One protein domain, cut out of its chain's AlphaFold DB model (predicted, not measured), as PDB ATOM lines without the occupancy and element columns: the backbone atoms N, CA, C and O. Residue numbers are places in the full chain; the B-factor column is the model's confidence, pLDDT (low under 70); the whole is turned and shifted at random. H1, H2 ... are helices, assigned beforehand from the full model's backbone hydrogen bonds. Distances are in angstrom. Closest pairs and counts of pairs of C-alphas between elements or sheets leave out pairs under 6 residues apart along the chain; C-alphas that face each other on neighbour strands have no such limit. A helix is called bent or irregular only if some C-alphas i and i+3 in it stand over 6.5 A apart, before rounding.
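What this domain is: This is residues 58 to 190 of the 190 residues of an uncharacterized protein of Frankineae bacterium MT45 (UniProt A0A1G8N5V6). Two long helices, H2 and H3, run side by side as a hairpin and make the length of an elongated body, with H1 folded along H2. H4 folds back on one end of H3; near the other end the short hairpin of H5 and H6 reaches from H3 to H1, where H1, H2, H3, H5 and H6 make a ring. The printed part has 133 residues with six named helices, H1 to H6 in chain order, and no named strand: all helix, with mostly aligned packing, 5 of 6 touching pairs being at a shallow tilt. It is compact, with a radius of gyration of the C-alphas of 15.8 A and spans of 49 by 25 by 22 A.

How they stand to each other: H3, residues 118 to 148, is the hub, touching three helices. It forms a hairpin with H2, residues 87 to 113, at 20 degrees, the closest C-alphas being Gly 91 and Ile 144, 4.5 A apart. Residues 136 to 147 alone touch H4, residues 152 to 162, C-alphas 143 and 155 being closest at 4.9 A. Residues 124 to 129 alone touch H5, residues 169 to 179, C-alphas 125 and 172 being closest at 5.8 A. H5 forms a hairpin with H6, residues 182 to 188, C-alphas 173 and 185 being closest at 4.4 A. H1, residues 58 to 76, touches H2 at a shallow tilt of 7 degrees, opposite ways, C-alphas 71 and 104 being closest at 6.7 A. Its residues 64 to 72 alone touch H6 at a steep tilt of 40 degrees, C-alphas 68 and 184 being closest at 4.9 A. Every O i to N i+4 pair is within hydrogen-bond range in H1, H4, H5 and H6, against 21 of 23 in H2 and 22 of 27 in H3.

Where its parts are: H1 begins at C-alpha 58, (71.373, 25.329, -9.495), and is 26.6 A long; H2 is 38.9 A and H3 40.1 A. H2 is only just irregular, C-alphas 107 and 110 being 6.6 A apart; H3 is irregular, C-alphas 124 and 127 being 7.2 A apart. H6 ends at C-alpha 188, (84.130, 18.011, -23.485).

The domain as a whole: The C-alphas farthest apart, of Ala 58 and Asp 151, are 48.9 A apart. The printed part has no cut, no link is long, and no printed residue is under 70 in pLDDT.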
ATOM      1  N   ALA A  58      70.840  24.002  -9.194       97.94
ATOM      2  CA  ALA A  58      71.373  25.329  -9.495       97.94
ATOM      3  C   ALA A  58      72.739  25.557  -8.826       97.94
ATOM      4  O   ALA A  58      73.693  25.946  -9.498       97.94
ATOM      5  N   GLU A  59      72.858  25.252  -7.530       98.31
ATOM      6  CA  GLU A  59      74.115  25.392  -6.783       98.31
ATOM      7  C   GLU A  59      75.206  24.475  -7.334       98.31
ATOM      8  O   GLU A  59      76.342  24.912  -7.541       98.31
ATOM      9  N   PHE A  60      74.853  23.218  -7.614       98.31
ATOM     10  CA  PHE A  60      75.748  22.272  -8.266       98.31
ATOM     11  C   PHE A  60      76.218  22.806  -9.624       98.31
ATOM     12  O   PHE A  60      77.421  22.852  -9.874       98.31
ATOM     13  N   SER A  61      75.303  23.293 -10.472       98.44
ATOM     14  CA  SER A  61      75.658  23.786 -11.809       98.44
ATOM     15  C   SER A  61      76.618  24.973 -11.767       98.44
ATOM     16  O   SER A  61      77.530  25.042 -12.591       98.44
ATOM     17  N   VAL A  62      76.457  25.894 -10.812       98.62
ATOM     18  CA  VAL A  62      77.389  27.020 -10.627       98.62
ATOM     19  C   VAL A  62      78.787  26.511 -10.273       98.62
ATOM     20  O   VAL A  62      79.760  26.889 -10.929       98.62
ATOM     21  N   LYS A  63      78.890  25.623  -9.276       98.62
ATOM     22  CA  LYS A  63      80.175  25.077  -8.811       98.62
ATOM     23  C   LYS A  63      80.864  24.234  -9.888       98.62
ATOM     24  O   LYS A  63      82.042  24.442 -10.165       98.62
ATOM     25  N   ALA A  64      80.125  23.340 -10.540       98.62
ATOM     26  CA  ALA A  64      80.665  22.457 -11.569       98.62
ATOM     27  C   ALA A  64      81.148  23.253 -12.789       98.62
ATOM     28  O   ALA A  64      82.259  23.038 -13.268       98.62
ATOM     29  N   ASN A  65      80.373  24.245 -13.247       98.69
ATOM     30  CA  ASN A  65      80.799  25.109 -14.348       98.69
ATOM     31  C   ASN A  65      82.059  25.923 -14.012       98.69
ATOM     32  O   ASN A  65      82.854  26.183 -14.915       98.69
ATOM     33  N   ALA A  66      82.259  26.319 -12.749       98.75
ATOM     34  CA  ALA A  66      83.478  27.005 -12.325       98.75
ATOM     35  C   ALA A  66      84.714  26.093 -12.434       98.75
ATOM     36  O   ALA A  66      85.715  26.514 -13.018       98.75
ATOM     37  N   ILE A  67      84.615  24.841 -11.966       98.56
ATOM     38  CA  ILE A  67      85.680  23.831 -12.121       98.56
ATOM     39  C   ILE A  67      85.964  23.607 -13.609       98.56
ATOM     40  O   ILE A  67      87.093  23.784 -14.058       98.56
ATOM     41  N   CYS A  68      84.935  23.324 -14.411       98.56
ATOM     42  CA  CYS A  68      85.098  23.063 -15.841       98.56
ATOM     43  C   CYS A  68      85.708  24.249 -16.606       98.56
ATOM     44  O   CYS A  68      86.546  24.052 -17.482       98.56
ATOM     45  N   ALA A  69      85.338  25.489 -16.267       98.56
ATOM     46  CA  ALA A  69      85.940  26.678 -16.867       98.56
ATOM     47  C   ALA A  69      87.428  26.823 -16.501       98.56
ATOM     48  O   ALA A  69      88.244  27.156 -17.366       98.56
ATOM     49  N   ALA A  70      87.794  26.550 -15.245       98.50
ATOM     50  CA  ALA A  70      89.185  26.569 -14.800       98.50
ATOM     51  C   ALA A  70      90.010  25.459 -15.475       98.50
ATOM     52  O   ALA A  70      91.095  25.734 -15.993       98.50
ATOM     53  N   THR A  71      89.475  24.238 -15.542       98.25
ATOM     54  CA  THR A  71      90.096  23.103 -16.241       98.25
ATOM     55  C   THR A  71      90.271  23.398 -17.722       98.25
ATOM     56  O   THR A  71      91.363  23.206 -18.246       98.25
ATOM     57  N   LYS A  72      89.258  23.961 -18.392       97.06
ATOM     58  CA  LYS A  72      89.371  24.351 -19.803       97.06
ATOM     59  C   LYS A  72      90.481  25.372 -20.023       97.06
ATOM     60  O   LYS A  72      91.288  25.192 -20.925       97.06
ATOM     61  N   LYS A  73      90.584  26.393 -19.170       98.00
ATOM     62  CA  LYS A  73      91.677  27.371 -19.255       98.00
ATOM     63  C   LYS A  73      93.053  26.704 -19.137       98.00
ATOM     64  O   LYS A  73      93.963  27.074 -19.872       98.00
ATOM     65  N   LYS A  74      93.212  25.739 -18.224       97.81
ATOM     66  CA  LYS A  74      94.455  24.958 -18.094       97.81
ATOM     67  C   LYS A  74      94.699  24.094 -19.338       97.81
ATOM     68  O   LYS A  74      95.823  24.059 -19.819       97.81
ATOM     69  N   SER A  75      93.657  23.459 -19.877       97.06
ATOM     70  CA  SER A  75      93.730  22.623 -21.083       97.06
ATOM     71  C   SER A  75      94.136  23.425 -22.314       97.06
ATOM     72  O   SER A  75      95.003  22.987 -23.058       97.06
ATOM     73  N   ASP A  76      93.545  24.604 -22.519       96.00
ATOM     74  CA  ASP A  76      93.849  25.479 -23.657       96.00
ATOM     75  C   ASP A  76      95.290  26.031 -23.595       96.00
ATOM     76  O   ASP A  76      95.824  26.484 -24.604       96.00
ATOM     77  N   ALA A  77      95.931  25.990 -22.420       97.06
ATOM     78  CA  ALA A  77      97.328  26.370 -22.229       97.06
ATOM     79  C   ALA A  77      98.322  25.213 -22.463       97.06
ATOM     80  O   ALA A  77      99.534  25.439 -22.438       97.06
ATOM     81  N   ILE A  78      97.844  23.979 -22.666       96.06
ATOM     82  CA  ILE A  78      98.702  22.847 -23.028       96.06
ATOM     83  C   ILE A  78      99.048  22.979 -24.521       96.06
ATOM     84  O   ILE A  78      98.130  23.070 -25.338       96.06
ATOM     85  N   PRO A  79     100.341  22.993 -24.903       94.62
ATOM     86  CA  PRO A  79     100.730  23.049 -26.307       94.62
ATOM     87  C   PRO A  79     100.141  21.879 -27.091       94.62
ATOM     88  O   PRO A  79     100.225  20.731 -26.650       94.62
ATOM     89  N   ASP A  80      99.580  22.173 -28.261       91.12
ATOM     90  CA  ASP A  80      99.069  21.149 -29.164       91.12
ATOM     91  C   ASP A  80     100.227  20.243 -29.619       91.12
ATOM     92  O   ASP A  80     101.163  20.745 -30.250       91.12
ATOM     93  N   PRO A  81     100.209  18.933 -29.311       88.50
ATOM     94  CA  PRO A  81     101.293  18.041 -29.693       88.50
ATOM     95  C   PRO A  81     101.410  17.856 -31.214       88.50
ATOM     96  O   PRO A  81     102.477  17.456 -31.668       88.50
ATOM     97  N   ALA A  82     100.396  18.205 -32.018       87.94
ATOM     98  CA  ALA A  82     100.547  18.257 -33.478       87.94
ATOM     99  C   ALA A  82     101.512  19.367 -33.938       87.94
ATOM    100  O   ALA A  82     102.088  19.276 -35.019       87.94
ATOM    101  N   ASN A  83     101.703  20.400 -33.111       91.00
ATOM    102  CA  ASN A  83     102.635  21.502 -33.357       91.00
ATOM    103  C   ASN A  83     103.963  21.332 -32.601       91.00
ATOM    104  O   ASN A  83     104.786  22.249 -32.599       91.00
ATOM    105  N   ALA A  84     104.166  20.200 -31.922       93.25
ATOM    106  CA  ALA A  84     105.403  19.925 -31.208       93.25
ATOM    107  C   ALA A  84     106.575  19.786 -32.191       93.25
ATOM    108  O   ALA A  84     106.478  19.128 -33.225       93.25
ATOM    109  N   SER A  85     107.711  20.378 -31.834       93.19
ATOM    110  CA  SER A  85     108.956  20.309 -32.605       93.19
ATOM    111  C   SER A  85     109.780  19.054 -32.298       93.19
ATOM    112  O   SER A  85     110.750  18.753 -32.995       93.19
ATOM    113  N   SER A  86     109.408  18.311 -31.251       94.88
ATOM    114  CA  SER A  86     110.091  17.091 -30.823       94.88
ATOM    115  C   SER A  86     109.141  16.100 -30.146       94.88
ATOM    116  O   SER A  86     108.112  16.477 -29.588       94.88
ATOM    117  N   LEU A  87     109.530  14.822 -30.113       93.38
ATOM    118  CA  LEU A  87     108.794  13.799 -29.363       93.38
ATOM    119  C   LEU A  87     108.761  14.091 -27.858       93.38
ATOM    120  O   LEU A  87     107.760  13.810 -27.207       93.38
ATOM    121  N   ALA A  88     109.818  14.689 -27.304       94.62
ATOM    122  CA  ALA A  88     109.852  15.077 -25.897       94.62
ATOM    123  C   ALA A  88     108.739  16.088 -25.559       94.62
ATOM    124  O   ALA A  88     108.087  15.967 -24.522       94.62
ATOM    125  N   GLU A  89     108.478  17.046 -26.453       95.38
ATOM    126  CA  GLU A  89     107.364  17.991 -26.316       95.38
ATOM    127  C   GLU A  89     106.001  17.295 -26.427       95.38
ATOM    128  O   GLU A  89     105.117  17.582 -25.620       95.38
ATOM    129  N   VAL A  90     105.847  16.326 -27.341       95.00
ATOM    130  CA  VAL A  90     104.633  15.489 -27.426       95.00
ATOM    131  C   VAL A  90     104.376  14.768 -26.100       95.00
ATOM    132  O   VAL A  90     103.287  14.880 -25.534       95.00
ATOM    133  N   GLY A  91     105.388  14.078 -25.563       95.50
ATOM    134  CA  GLY A  91     105.290  13.373 -24.283       95.50
ATOM    135  C   GLY A  91     104.942  14.306 -23.118       95.50
ATOM    136  O   GLY A  91     104.095  13.971 -22.289       95.50
ATOM    137  N   LEU A  92     105.525  15.510 -23.080       96.56
ATOM    138  CA  LEU A  92     105.201  16.536 -22.081       96.56
ATOM    139  C   LEU A  92     103.754  17.032 -22.191       96.56
ATOM    140  O   LEU A  92     103.090  17.181 -21.162       96.56
ATOM    141  N   SER A  93     103.249  17.288 -23.399       96.25
ATOM    142  CA  SER A  93     101.857  17.712 -23.603       96.25
ATOM    143  C   SER A  93     100.859  16.638 -23.166       96.25
ATOM    144  O   SER A  93      99.877  16.952 -22.486       96.25
ATOM    145  N   ILE A  94     101.132  15.367 -23.477       96.25
ATOM    146  CA  ILE A  94     100.292  14.244 -23.039       96.25
ATOM    147  C   ILE A  94     100.339  14.110 -21.514       96.25
ATOM    148  O   ILE A  94      99.287  14.089 -20.880       96.25
ATOM    149  N   SER A  95     101.529  14.138 -20.904       97.75
ATOM    150  CA  SER A  95     101.687  14.069 -19.442       97.75
ATOM    151  C   SER A  95     100.940  15.195 -18.710       97.75
ATOM    152  O   SER A  95     100.256  14.950 -17.716       97.75
ATOM    153  N   ARG A  96     100.993  16.432 -19.223       97.69
ATOM    154  CA  ARG A  96     100.217  17.560 -18.670       97.69
ATOM    155  C   ARG A  96      98.712  17.332 -18.773       97.69
ATOM    156  O   ARG A  96      97.984  17.703 -17.854       97.69
ATOM    157  N   THR A  97      98.260  16.727 -19.868       96.38
ATOM    158  CA  THR A  97      96.849  16.378 -20.070       96.38
ATOM    159  C   THR A  97      96.408  15.311 -19.071       96.38
ATOM    160  O   THR A  97      95.348  15.466 -18.464       96.38
ATOM    161  N   GLU A  98      97.233  14.285 -18.826       96.69
ATOM    162  CA  GLU A  98      96.936  13.257 -17.821       96.69
ATOM    163  C   GLU A  98      96.767  13.856 -16.418       96.69
ATOM    164  O   GLU A  98      95.777  13.583 -15.735       96.69
ATOM    165  N   THR A  99      97.707  14.714 -16.005       97.69
ATOM    166  CA  THR A  99      97.652  15.398 -14.706       97.69
ATOM    167  C   THR A  99      96.399  16.258 -14.598       97.69
ATOM    168  O   THR A  99      95.652  16.143 -13.629       97.69
ATOM    169  N   LEU A 100      96.113  17.070 -15.621       97.62
ATOM    170  CA  LEU A 100      94.937  17.935 -15.629       97.62
ATOM    171  C   LEU A 100      93.631  17.137 -15.510       97.62
ATOM    172  O   LEU A 100      92.696  17.568 -14.833       97.62
ATOM    173  N   ARG A 101      93.565  15.975 -16.161       96.69
ATOM    174  CA  ARG A 101      92.405  15.085 -16.107       96.69
ATOM    175  C   ARG A 101      92.244  14.447 -14.724       96.69
ATOM    176  O   ARG A 101      91.130  14.404 -14.206       96.69
ATOM    177  N   SER A 102      93.338  14.013 -14.101       96.69
ATOM    178  CA  SER A 102      93.335  13.501 -12.722       96.69
ATOM    179  C   SER A 102      92.879  14.562 -11.712       96.69
ATOM    180  O   SER A 102      92.039  14.281 -10.851       96.69
ATOM    181  N   ASP A 103      93.381  15.793 -11.841       97.56
ATOM    182  CA  ASP A 103      92.970  16.929 -11.007       97.56
ATOM    183  C   ASP A 103      91.469  17.209 -11.168       97.56
ATOM    184  O   ASP A 103      90.742  17.348 -10.183       97.56
ATOM    185  N   PHE A 104      90.977  17.210 -12.412       98.06
ATOM    186  CA  PHE A 104      89.559  17.397 -12.706       98.06
ATOM    187  C   PHE A 104      88.676  16.358 -12.001       98.06
ATOM    188  O   PHE A 104      87.711  16.743 -11.339       98.06
ATOM    189  N   PHE A 105      89.001  15.062 -12.084       97.69
ATOM    190  CA  PHE A 105      88.216  14.029 -11.396       97.69
ATOM    191  C   PHE A 105      88.301  14.146  -9.874       97.69
ATOM    192  O   PHE A 105      87.298  13.916  -9.192       97.69
ATOM    193  N   THR A 106      89.458  14.544  -9.342       98.19
ATOM    194  CA  THR A 106      89.654  14.772  -7.903       98.19
ATOM    195  C   THR A 106      88.728  15.872  -7.382       98.19
ATOM    196  O   THR A 106      88.116  15.715  -6.326       98.19
ATOM    197  N   GLU A 107      88.568  16.961  -8.138       98.12
ATOM    198  CA  GLU A 107      87.683  18.070  -7.771       98.12
ATOM    199  C   GLU A 107      86.198  17.768  -8.059       98.12
ATOM    200  O   GLU A 107      85.325  18.079  -7.244       98.12
ATOM    201  N   MET A 108      85.887  17.152  -9.204       98.38
ATOM    202  CA  MET A 108      84.508  16.976  -9.676       98.38
ATOM    203  C   MET A 108      83.763  15.841  -8.962       98.38
ATOM    204  O   MET A 108      82.575  15.979  -8.667       98.38
ATOM    205  N   THR A 109      84.439  14.736  -8.635       98.25
ATOM    206  CA  THR A 109      83.817  13.565  -7.986       98.25
ATOM    207  C   THR A 109      83.082  13.899  -6.683       98.25
ATOM    208  O   THR A 109      81.891  13.585  -6.576       98.25
ATOM    209  N   PRO A 110      83.708  14.552  -5.680       97.81
ATOM    210  CA  PRO A 110      83.003  14.886  -4.446       97.81
ATOM    211  C   PRO A 110      81.849  15.866  -4.680       97.81
ATOM    212  O   PRO A 110      80.869  15.824  -3.938       97.81
ATOM    213  N   LEU A 111      81.936  16.726  -5.700       98.06
ATOM    214  CA  LEU A 111      80.874  17.668  -6.039       98.06
ATOM    215  C   LEU A 111      79.664  16.961  -6.672       98.06
ATOM    216  O   LEU A 111      78.531  17.237  -6.280       98.06
ATOM    217  N   VAL A 112      79.894  16.028  -7.602       98.25
ATOM    218  CA  VAL A 112      78.835  15.198  -8.204       98.25
ATOM    219  C   VAL A 112      78.146  14.350  -7.140       98.25
ATOM    220  O   VAL A 112      76.920  14.290  -7.119       98.25
ATOM    221  N   ASN A 113      78.899  13.767  -6.206       97.00
ATOM    222  CA  ASN A 113      78.332  12.963  -5.118       97.00
ATOM    223  C   ASN A 113      77.490  13.780  -4.121       97.00
ATOM    224  O   ASN A 113      76.670  13.206  -3.410       97.00
ATOM    225  N   GLN A 114      77.667  15.103  -4.075       97.31
ATOM    226  CA  GLN A 114      76.836  16.006  -3.276       97.31
ATOM    227  C   GLN A 114      75.577  16.477  -4.013       97.31
ATOM    228  O   GLN A 114      74.709  17.078  -3.385       97.31
ATOM    229  N   ALA A 115      75.458  16.267  -5.325       98.00
ATOM    230  CA  ALA A 115      74.299  16.723  -6.084       98.00
ATOM    231  C   ALA A 115      73.042  15.907  -5.739       98.00
ATOM    232  O   ALA A 115      73.101  14.684  -5.597       98.00
ATOM    233  N   ALA A 116      71.879  16.563  -5.677       96.94
ATOM    234  CA  ALA A 116      70.597  15.887  -5.444       96.94
ATOM    235  C   ALA A 116      70.273  14.787  -6.482       96.94
ATOM    236  O   ALA A 116      69.498  13.877  -6.200       96.94
ATOM    237  N   ASP A 117      70.871  14.846  -7.672       97.19
ATOM    238  CA  ASP A 117      70.718  13.885  -8.768       97.19
ATOM    239  C   ASP A 117      72.043  13.209  -9.167       97.19
ATOM    240  O   ASP A 117      72.230  12.809 -10.324       97.19
ATOM    241  N   ALA A 118      72.935  13.012  -8.188       97.94
ATOM    242  CA  ALA A 118      74.239  12.360  -8.336       97.94
ATOM    243  C   ALA A 118      74.200  11.084  -9.195       97.94
ATOM    244  O   ALA A 118      75.070  10.878 -10.037       97.94
ATOM    245  N   ALA A 119      73.178  10.235  -9.037       98.19
ATOM    246  CA  ALA A 119      73.038   9.004  -9.818       98.19
ATOM    247  C   ALA A 119      72.948   9.265 -11.335       98.19
ATOM    248  O   ALA A 119      73.580   8.565 -12.124       98.19
ATOM    249  N   THR A 120      72.203  10.298 -11.746       98.44
ATOM    250  CA  THR A 120      72.066  10.662 -13.165       98.44
ATOM    251  C   THR A 120      73.360  11.264 -13.701       98.44
ATOM    252  O   THR A 120      73.789  10.899 -14.796       98.44
ATOM    253  N   LEU A 121      73.989  12.159 -12.935       98.56
ATOM    254  CA  LEU A 121      75.262  12.786 -13.302       98.56
ATOM    255  C   LEU A 121      76.388  11.755 -13.437       98.56
ATOM    256  O   LEU A 121      77.116  11.777 -14.425       98.56
ATOM    257  N   ASN A 122      76.488  10.811 -12.503       98.38
ATOM    258  CA  ASN A 122      77.459   9.725 -12.584       98.38
ATOM    259  C   ASN A 122      77.204   8.846 -13.814       98.38
ATOM    260  O   ASN A 122      78.115   8.630 -14.606       98.38
ATOM    261  N   ALA A 123      75.966   8.389 -14.027       98.25
ATOM    262  CA  ALA A 123      75.646   7.460 -15.112       98.25
ATOM    263  C   ALA A 123      75.780   8.063 -16.522       98.25
ATOM    264  O   ALA A 123      76.057   7.327 -17.466       98.25
ATOM    265  N   LYS A 124      75.546   9.372 -16.688       98.31
ATOM    266  CA  LYS A 124      75.522  10.032 -18.007       98.31
ATOM    267  C   LYS A 124      76.721  10.934 -18.291       98.31
ATOM    268  O   LYS A 124      76.830  11.429 -19.410       98.31
ATOM    269  N   TRP A 125      77.576  11.175 -17.300       98.31
ATOM    270  CA  TRP A 125      78.768  12.005 -17.450       98.31
ATOM    271  C   TRP A 125      79.972  11.405 -16.738       98.31
ATOM    272  O   TRP A 125      80.800  10.802 -17.403       98.31
ATOM    273  N   LEU A 126      80.080  11.527 -15.411       98.06
ATOM    274  CA  LEU A 126      81.376  11.342 -14.746       98.06
ATOM    275  C   LEU A 126      81.928   9.911 -14.873       98.06
ATOM    276  O   LEU A 126      83.122   9.739 -15.108       98.06
ATOM    277  N   ASN A 127      81.076   8.881 -14.790       97.94
ATOM    278  CA  ASN A 127      81.529   7.498 -14.977       97.94
ATOM    279  C   ASN A 127      81.860   7.189 -16.438       97.94
ATOM    280  O   ASN A 127      82.753   6.387 -16.685       97.94
ATOM    281  N   VAL A 128      81.147   7.804 -17.386       98.00
ATOM    282  CA  VAL A 128      81.414   7.646 -18.823       98.00
ATOM    283  C   VAL A 128      82.770   8.267 -19.149       98.00
ATOM    284  O   VAL A 128      83.640   7.606 -19.704       98.00
ATOM    285  N   ASP A 129      82.982   9.495 -18.688       97.31
ATOM    286  CA  ASP A 129      84.208  10.258 -18.892       97.31
ATOM    287  C   ASP A 129      85.435   9.581 -18.252       97.31
ATOM    288  O   ASP A 129      86.529   9.543 -18.826       97.31
ATOM    289  N   ASN A 130      85.252   9.003 -17.059       96.94
ATOM    290  CA  ASN A 130      86.286   8.232 -16.373       96.94
ATOM    291  C   ASN A 130      86.553   6.880 -17.053       96.94
ATOM    292  O   ASN A 130      87.696   6.429 -17.070       96.94
ATOM    293  N   ALA A 131      85.533   6.231 -17.625       97.50
ATOM    294  CA  ALA A 131      85.707   4.982 -18.364       97.50
ATOM    295  C   ALA A 131      86.480   5.201 -19.674       97.50
ATOM    296  O   ALA A 131      87.425   4.458 -19.942       97.50
ATOM    297  N   ASP A 132      86.146   6.247 -20.436       97.12
ATOM    298  CA  ASP A 132      86.885   6.634 -21.649       97.12
ATOM    299  C   ASP A 132      88.346   6.966 -21.306       97.12
ATOM    300  O   ASP A 132      89.278   6.506 -21.969       97.12
ATOM    301  N   TRP A 133      88.563   7.694 -20.204       96.19
ATOM    302  CA  TRP A 133      89.907   7.983 -19.706       96.19
ATOM    303  C   TRP A 133      90.678   6.718 -19.311       96.19
ATOM    304  O   TRP A 133      91.816   6.533 -19.740       96.19
ATOM    305  N   ALA A 134      90.066   5.827 -18.530       96.69
ATOM    306  CA  ALA A 134      90.689   4.577 -18.102       96.69
ATOM    307  C   ALA A 134      91.045   3.667 -19.290       96.69
ATOM    308  O   ALA A 134      92.070   2.987 -19.249       96.69
ATOM    309  N   ALA A 135      90.236   3.681 -20.355       96.75
ATOM    310  CA  ALA A 135      90.527   2.966 -21.593       96.75
ATOM    311  C   ALA A 135      91.708   3.582 -22.363       96.75
ATOM    312  O   ALA A 135      92.517   2.849 -22.932       96.75
ATOM    313  N   ALA A 136      91.833   4.912 -22.367       96.50
ATOM    314  CA  ALA A 136      92.898   5.613 -23.082       96.50
ATOM    315  C   ALA A 136      94.244   5.623 -22.364       96.50
ATOM    316  O   ALA A 136      95.291   5.580 -23.018       96.50
ATOM    317  N   LYS A 137      94.224   5.666 -21.028       96.31
ATOM    318  CA  LYS A 137      95.416   5.906 -20.217       96.31
ATOM    319  C   LYS A 137      96.596   4.973 -20.544       96.31
ATOM    320  O   LYS A 137      97.685   5.491 -20.774       96.31
ATOM    321  N   PRO A 138      96.432   3.638 -20.658       98.12
ATOM    322  CA  PRO A 138      97.563   2.752 -20.945       98.12
ATOM    323  C   PRO A 138      98.260   3.063 -22.277       98.12
ATOM    324  O   PRO A 138      99.482   2.954 -22.383       98.12
ATOM    325  N   THR A 139      97.497   3.473 -23.294       97.69
ATOM    326  CA  THR A 139      98.048   3.872 -24.595       97.69
ATOM    327  C   THR A 139      98.803   5.193 -24.479       97.69
ATOM    328  O   THR A 139      99.903   5.304 -25.013       97.69
ATOM    329  N   LEU A 140      98.267   6.171 -23.740       96.94
ATOM    330  CA  LEU A 140      98.930   7.461 -23.513       96.94
ATOM    331  C   LEU A 140     100.231   7.309 -22.712       96.94
ATOM    332  O   LEU A 140     101.255   7.867 -23.111       96.94
ATOM    333  N   ASP A 141     100.235   6.478 -21.667       97.75
ATOM    334  CA  ASP A 141     101.442   6.109 -20.914       97.75
ATOM    335  C   ASP A 141     102.508   5.497 -21.838       97.75
ATOM    336  O   ASP A 141     103.696   5.827 -21.760       97.75
ATOM    337  N   ALA A 142     102.085   4.635 -22.768       97.94
ATOM    338  CA  ALA A 142     102.981   4.047 -23.753       97.94
ATOM    339  C   ALA A 142     103.528   5.087 -24.750       97.94
ATOM    340  O   ALA A 142     104.697   4.979 -25.135       97.94
ATOM    341  N   VAL A 143     102.737   6.098 -25.148       96.88
ATOM    342  CA  VAL A 143     103.222   7.214 -25.983       96.88
ATOM    343  C   VAL A 143     104.283   8.010 -25.228       96.88
ATOM    344  O   VAL A 143     105.348   8.268 -25.788       96.88
ATOM    345  N   ILE A 144     104.042   8.353 -23.957       97.00
ATOM    346  CA  ILE A 144     105.013   9.069 -23.112       97.00
ATOM    347  C   ILE A 144     106.320   8.267 -23.008       97.00
ATOM    348  O   ILE A 144     107.405   8.824 -23.186       97.00
ATOM    349  N   ALA A 145     106.231   6.955 -22.772       97.75
ATOM    350  CA  ALA A 145     107.404   6.089 -22.690       97.75
ATOM    351  C   ALA A 145     108.177   6.015 -24.020       97.75
ATOM    352  O   ALA A 145     109.404   6.120 -24.019       97.75
ATOM    353  N   ALA A 146     107.481   5.869 -25.153       96.88
ATOM    354  CA  ALA A 146     108.101   5.854 -26.481       96.88
ATOM    355  C   ALA A 146     108.760   7.202 -26.819       96.88
ATOM    356  O   ALA A 146     109.893   7.235 -27.299       96.88
ATOM    357  N   ALA A 147     108.095   8.312 -26.488       95.88
ATOM    358  CA  ALA A 147     108.642   9.655 -26.625       95.88
ATOM    359  C   ALA A 147     109.918   9.847 -25.789       95.88
ATOM    360  O   ALA A 147     110.908  10.370 -26.299       95.88
ATOM    361  N   GLY A 148     109.936   9.363 -24.541       95.00
ATOM    362  CA  GLY A 148     111.125   9.386 -23.681       95.00
ATOM    363  C   GLY A 148     112.286   8.526 -24.199       95.00
ATOM    364  O   GLY A 148     113.443   8.818 -23.909       95.00
ATOM    365  N   GLN A 149     111.989   7.502 -24.999       96.94
ATOM    366  CA  GLN A 149     112.974   6.667 -25.700       96.94
ATOM    367  C   GLN A 149     113.356   7.223 -27.082       96.94
ATOM    368  O   GLN A 149     114.169   6.616 -27.776       96.94
ATOM    369  N   ASN A 150     112.780   8.362 -27.489       95.75
ATOM    370  CA  ASN A 150     112.911   8.937 -28.827       95.75
ATOM    371  C   ASN A 150     112.523   7.955 -29.961       95.75
ATOM    372  O   ASN A 150     113.068   8.015 -31.063       95.75
ATOM    373  N   ASP A 151     111.583   7.041 -29.696       96.88
ATOM    374  CA  ASP A 151     111.072   6.060 -30.661       96.88
ATOM    375  C   ASP A 151     109.857   6.633 -31.409       96.88
ATOM    376  O   ASP A 151     108.699   6.440 -31.022       96.88
ATOM    377  N   ALA A 152     110.135   7.375 -32.484       94.44
ATOM    378  CA  ALA A 152     109.120   8.057 -33.289       94.44
ATOM    379  C   ALA A 152     108.072   7.098 -33.863       94.44
ATOM    380  O   ALA A 152     106.877   7.375 -33.800       94.44
ATOM    381  N   ASN A 153     108.515   5.960 -34.401       94.62
ATOM    382  CA  ASN A 153     107.632   5.007 -35.070       94.62
ATOM    383  C   ASN A 153     106.632   4.409 -34.084       94.62
ATOM    384  O   ASN A 153     105.439   4.320 -34.379       94.62
ATOM    385  N   LYS A 154     107.107   4.037 -32.892       96.88
ATOM    386  CA  LYS A 154     106.241   3.513 -31.840       96.88
ATOM    387  C   LYS A 154     105.305   4.584 -31.289       96.88
ATOM    388  O   LYS A 154     104.127   4.296 -31.104       96.88
ATOM    389  N   ALA A 155     105.801   5.802 -31.051       95.69
ATOM    390  CA  ALA A 155     104.972   6.907 -30.573       95.69
ATOM    391  C   ALA A 155     103.831   7.225 -31.556       95.69
ATOM    392  O   ALA A 155     102.681   7.320 -31.133       95.69
ATOM    393  N   LEU A 156     104.124   7.304 -32.859       91.62
ATOM    394  CA  LEU A 156     103.121   7.534 -33.906       91.62
ATOM    395  C   LEU A 156     102.106   6.391 -33.997       91.62
ATOM    396  O   LEU A 156     100.907   6.643 -33.978       91.62
ATOM    397  N   ALA A 157     102.562   5.135 -34.000       95.56
ATOM    398  CA  ALA A 157     101.658   3.985 -34.036       95.56
ATOM    399  C   ALA A 157     100.716   3.928 -32.817       95.56
ATOM    400  O   ALA A 157      99.569   3.494 -32.931       95.56
ATOM    401  N   LEU A 158     101.192   4.362 -31.644       96.81
ATOM    402  CA  LEU A 158     100.377   4.455 -30.433       96.81
ATOM    403  C   LEU A 158      99.404   5.637 -30.481       96.81
ATOM    404  O   LEU A 158      98.266   5.480 -30.045       96.81
ATOM    405  N   LEU A 159      99.805   6.783 -31.039       92.88
ATOM    406  CA  LEU A 159      98.900   7.910 -31.285       92.88
ATOM    407  C   LEU A 159      97.767   7.504 -32.239       92.88
ATOM    408  O   LEU A 159      96.605   7.696 -31.896       92.88
ATOM    409  N   ASP A 160      98.064   6.823 -33.346       93.62
ATOM    410  CA  ASP A 160      97.041   6.289 -34.262       93.62
ATOM    411  C   ASP A 160      96.103   5.278 -33.576       93.62
ATOM    412  O   ASP A 160      94.930   5.132 -33.930       93.62
ATOM    413  N   ALA A 161      96.606   4.542 -32.579       94.88
ATOM    414  CA  ALA A 161      95.780   3.635 -31.791       94.88
ATOM    415  C   ALA A 161      94.792   4.383 -30.882       94.88
ATOM    416  O   ALA A 161      93.741   3.821 -30.562       94.88
ATOM    417  N   THR A 162      95.076   5.637 -30.504       92.94
ATOM    418  CA  THR A 162      94.153   6.438 -29.685       92.94
ATOM    419  C   THR A 162      92.869   6.811 -30.425       92.94
ATOM    420  O   THR A 162      91.808   6.829 -29.807       92.94
ATOM    421  N   ASP A 163      92.913   6.969 -31.751       91.12
ATOM    422  CA  ASP A 163      91.730   7.267 -32.577       91.12
ATOM    423  C   ASP A 163      90.695   6.128 -32.605       91.12
ATOM    424  O   ASP A 163      89.555   6.317 -33.035       91.12
ATOM    425  N   LYS A 164      91.086   4.927 -32.168       94.38
ATOM    426  CA  LYS A 164      90.223   3.735 -32.114       94.38
ATOM    427  C   LYS A 164      89.597   3.518 -30.739       94.38
ATOM    428  O   LYS A 164      88.847   2.557 -30.564       94.38
ATOM    429  N   LEU A 165      89.942   4.352 -29.761       94.44
ATOM    430  CA  LEU A 165      89.415   4.243 -28.411       94.44
ATOM    431  C   LEU A 165      87.964   4.743 -28.347       94.44
ATOM    432  O   LEU A 165      87.549   5.541 -29.191       94.44
ATOM    433  N   PRO A 166      87.181   4.280 -27.357       96.00
ATOM    434  CA  PRO A 166      85.857   4.833 -27.104       96.00
ATOM    435  C   PRO A 166      85.913   6.351 -26.891       96.00
ATOM    436  O   PRO A 166      86.769   6.851 -26.164       96.00
ATOM    437  N   ASP A 167      84.984   7.066 -27.522       94.56
ATOM    438  CA  ASP A 167      84.813   8.511 -27.374       94.56
ATOM    439  C   ASP A 167      83.322   8.836 -27.273       94.56
ATOM    440  O   ASP A 167      82.579   8.784 -28.262       94.56
ATOM    441  N   HIS A 168      82.877   9.171 -26.064       97.56
ATOM    442  CA  HIS A 168      81.498   9.566 -25.789       97.56
ATOM    443  C   HIS A 168      81.321  11.087 -25.672       97.56
ATOM    444  O   HIS A 168      80.247  11.541 -25.255       97.56
ATOM    445  N   SER A 169      82.321  11.890 -26.058       95.94
ATOM    446  CA  SER A 169      82.304  13.357 -25.925       95.94
ATOM    447  C   SER A 169      81.021  13.987 -26.472       95.94
ATOM    448  O   SER A 169      80.345  14.728 -25.763       95.94
ATOM    449  N   ALA A 170      80.582  13.611 -27.677       97.12
ATOM    450  CA  ALA A 170      79.360  14.150 -28.283       97.12
ATOM    451  C   ALA A 170      78.088  13.857 -27.457       97.12
ATOM    452  O   ALA A 170      77.217  14.725 -27.301       97.12
ATOM    453  N   GLN A 171      77.969  12.645 -26.904       97.69
ATOM    454  CA  GLN A 171      76.843  12.266 -26.047       97.69
ATOM    455  C   GLN A 171      76.886  13.032 -24.719       97.69
ATOM    456  O   GLN A 171      75.849  13.545 -24.277       97.69
ATOM    457  N   MET A 172      78.071  13.151 -24.115       97.88
ATOM    458  CA  MET A 172      78.278  13.896 -22.874       97.88
ATOM    459  C   MET A 172      77.991  15.385 -23.066       97.88
ATOM    460  O   MET A 172      77.186  15.939 -22.321       97.88
ATOM    461  N   THR A 173      78.519  16.031 -24.110       98.00
ATOM    462  CA  THR A 173      78.241  17.440 -24.441       98.00
ATOM    463  C   THR A 173      76.740  17.705 -24.559       98.00
ATOM    464  O   THR A 173      76.241  18.694 -24.007       98.00
ATOM    465  N   LYS A 174      75.987  16.815 -25.225       98.25
ATOM    466  CA  LYS A 174      74.524  16.937 -25.335       98.25
ATOM    467  C   LYS A 174      73.846  16.865 -23.965       98.25
ATOM    468  O   LYS A 174      73.002  17.710 -23.656       98.25
ATOM    469  N   PHE A 175      74.217  15.883 -23.142       98.44
ATOM    470  CA  PHE A 175      73.689  15.740 -21.786       98.44
ATOM    471  C   PHE A 175      74.006  16.969 -20.925       98.44
ATOM    472  O   PHE A 175      73.082  17.596 -20.404       98.44
ATOM    473  N   LEU A 176      75.277  17.367 -20.847       98.50
ATOM    474  CA  LEU A 176      75.761  18.505 -20.062       98.50
ATOM    475  C   LEU A 176      75.060  19.809 -20.446       98.50
ATOM    476  O   LEU A 176      74.609  20.552 -19.573       98.50
ATOM    477  N   THR A 177      74.885  20.054 -21.746       98.44
ATOM    478  CA  THR A 177      74.153  21.226 -22.245       98.44
ATOM    479  C   THR A 177      72.703  21.210 -21.767       98.44
ATOM    480  O   THR A 177      72.242  22.193 -21.190       98.44
ATOM    481  N   SER A 178      71.998  20.083 -21.928       98.19
ATOM    482  CA  SER A 178      70.604  19.943 -21.470       98.19
ATOM    483  C   SER A 178      70.450  20.050 -19.949       98.19
ATOM    484  O   SER A 178      69.407  20.455 -19.438       98.19
ATOM    485  N   TYR A 179      71.506  19.706 -19.212       97.94
ATOM    486  CA  TYR A 179      71.532  19.789 -17.764       97.94
ATOM    487  C   TYR A 179      71.758  21.231 -17.267       97.94
ATOM    488  O   TYR A 179      71.293  21.567 -16.180       97.94
ATOM    489  N   GLY A 180      72.403  22.096 -18.058       98.31
ATOM    490  CA  GLY A 180      72.809  23.455 -17.663       98.31
ATOM    491  C   GLY A 180      74.308  23.597 -17.346       98.31
ATOM    492  O   GLY A 180      74.762  24.650 -16.895       98.31
ATOM    493  N   LEU A 181      75.104  22.560 -17.614       98.44
ATOM    494  CA  LEU A 181      76.557  22.527 -17.420       98.44
ATOM    495  C   LEU A 181      77.291  23.003 -18.677       98.44
ATOM    496  O   LEU A 181      78.102  22.284 -19.257       98.44
ATOM    497  N   THR A 182      76.987  24.214 -19.142       98.19
ATOM    498  CA  THR A 182      77.487  24.728 -20.430       98.19
ATOM    499  C   THR A 182      79.009  24.880 -20.481       98.19
ATOM    500  O   THR A 182      79.597  24.730 -21.551       98.19
ATOM    501  N   LYS A 183      79.678  25.136 -19.349       98.44
ATOM    502  CA  LYS A 183      81.148  25.207 -19.297       98.44
ATOM    503  C   LYS A 183      81.787  23.824 -19.318       98.44
ATOM    504  O   LYS A 183      82.833  23.672 -19.932       98.44
ATOM    505  N   CYS A 184      81.144  22.829 -18.713       98.19
ATOM    506  CA  CYS A 184      81.574  21.436 -18.836       98.19
ATOM    507  C   CYS A 184      81.335  20.913 -20.252       98.19
ATOM    508  O   CYS A 184      82.229  20.326 -20.838       98.19
ATOM    509  N   ALA A 185      80.191  21.233 -20.863       98.19
ATOM    510  CA  ALA A 185      79.925  20.890 -22.258       98.19
ATOM    511  C   ALA A 185      81.000  21.444 -23.212       98.19
ATOM    512  O   ALA A 185      81.418  20.737 -24.124       98.19
ATOM    513  N   ALA A 186      81.472  22.675 -22.970       97.12
ATOM    514  CA  ALA A 186      82.558  23.300 -23.731       97.12
ATOM    515  C   ALA A 186      83.951  22.706 -23.447       97.12
ATOM    516  O   ALA A 186      84.850  22.851 -24.273       97.12
ATOM    517  N   LEU A 187      84.155  22.097 -22.275       96.69
ATOM    518  CA  LEU A 187      85.369  21.340 -21.962       96.69
ATOM    519  C   LEU A 187      85.384  20.011 -22.732       96.69
ATOM    520  O   LEU A 187      86.410  19.684 -23.314       96.69
ATOM    521  N   GLU A 188      84.250  19.304 -22.788       95.12
ATOM    522  CA  GLU A 188      84.130  18.011 -23.485       95.12
ATOM    523  C   GLU A 188      84.166  18.123 -25.016       95.12
ATOM    524  O   GLU A 188      84.561  17.186 -25.701       95.12
ATOM    525  N   SER A 189      83.753  19.260 -25.582       91.50
ATOM    526  CA  SER A 189      83.653  19.450 -27.037       91.50
ATOM    527  C   SER A 189      84.990  19.741 -27.738       91.50
ATOM    528  O   SER A 189      84.978  20.271 -28.850       91.50
ATOM    529  N   ASN A 190      86.119  19.522 -27.065       73.00
ATOM    530  CA  ASN A 190      87.427  20.093 -27.397       73.00
ATOM    531  C   ASN A 190      88.465  19.023 -27.756       73.00
ATOM    532  O   ASN A 190      89.401  19.416 -28.486       73.00
TER     533      ASN A 190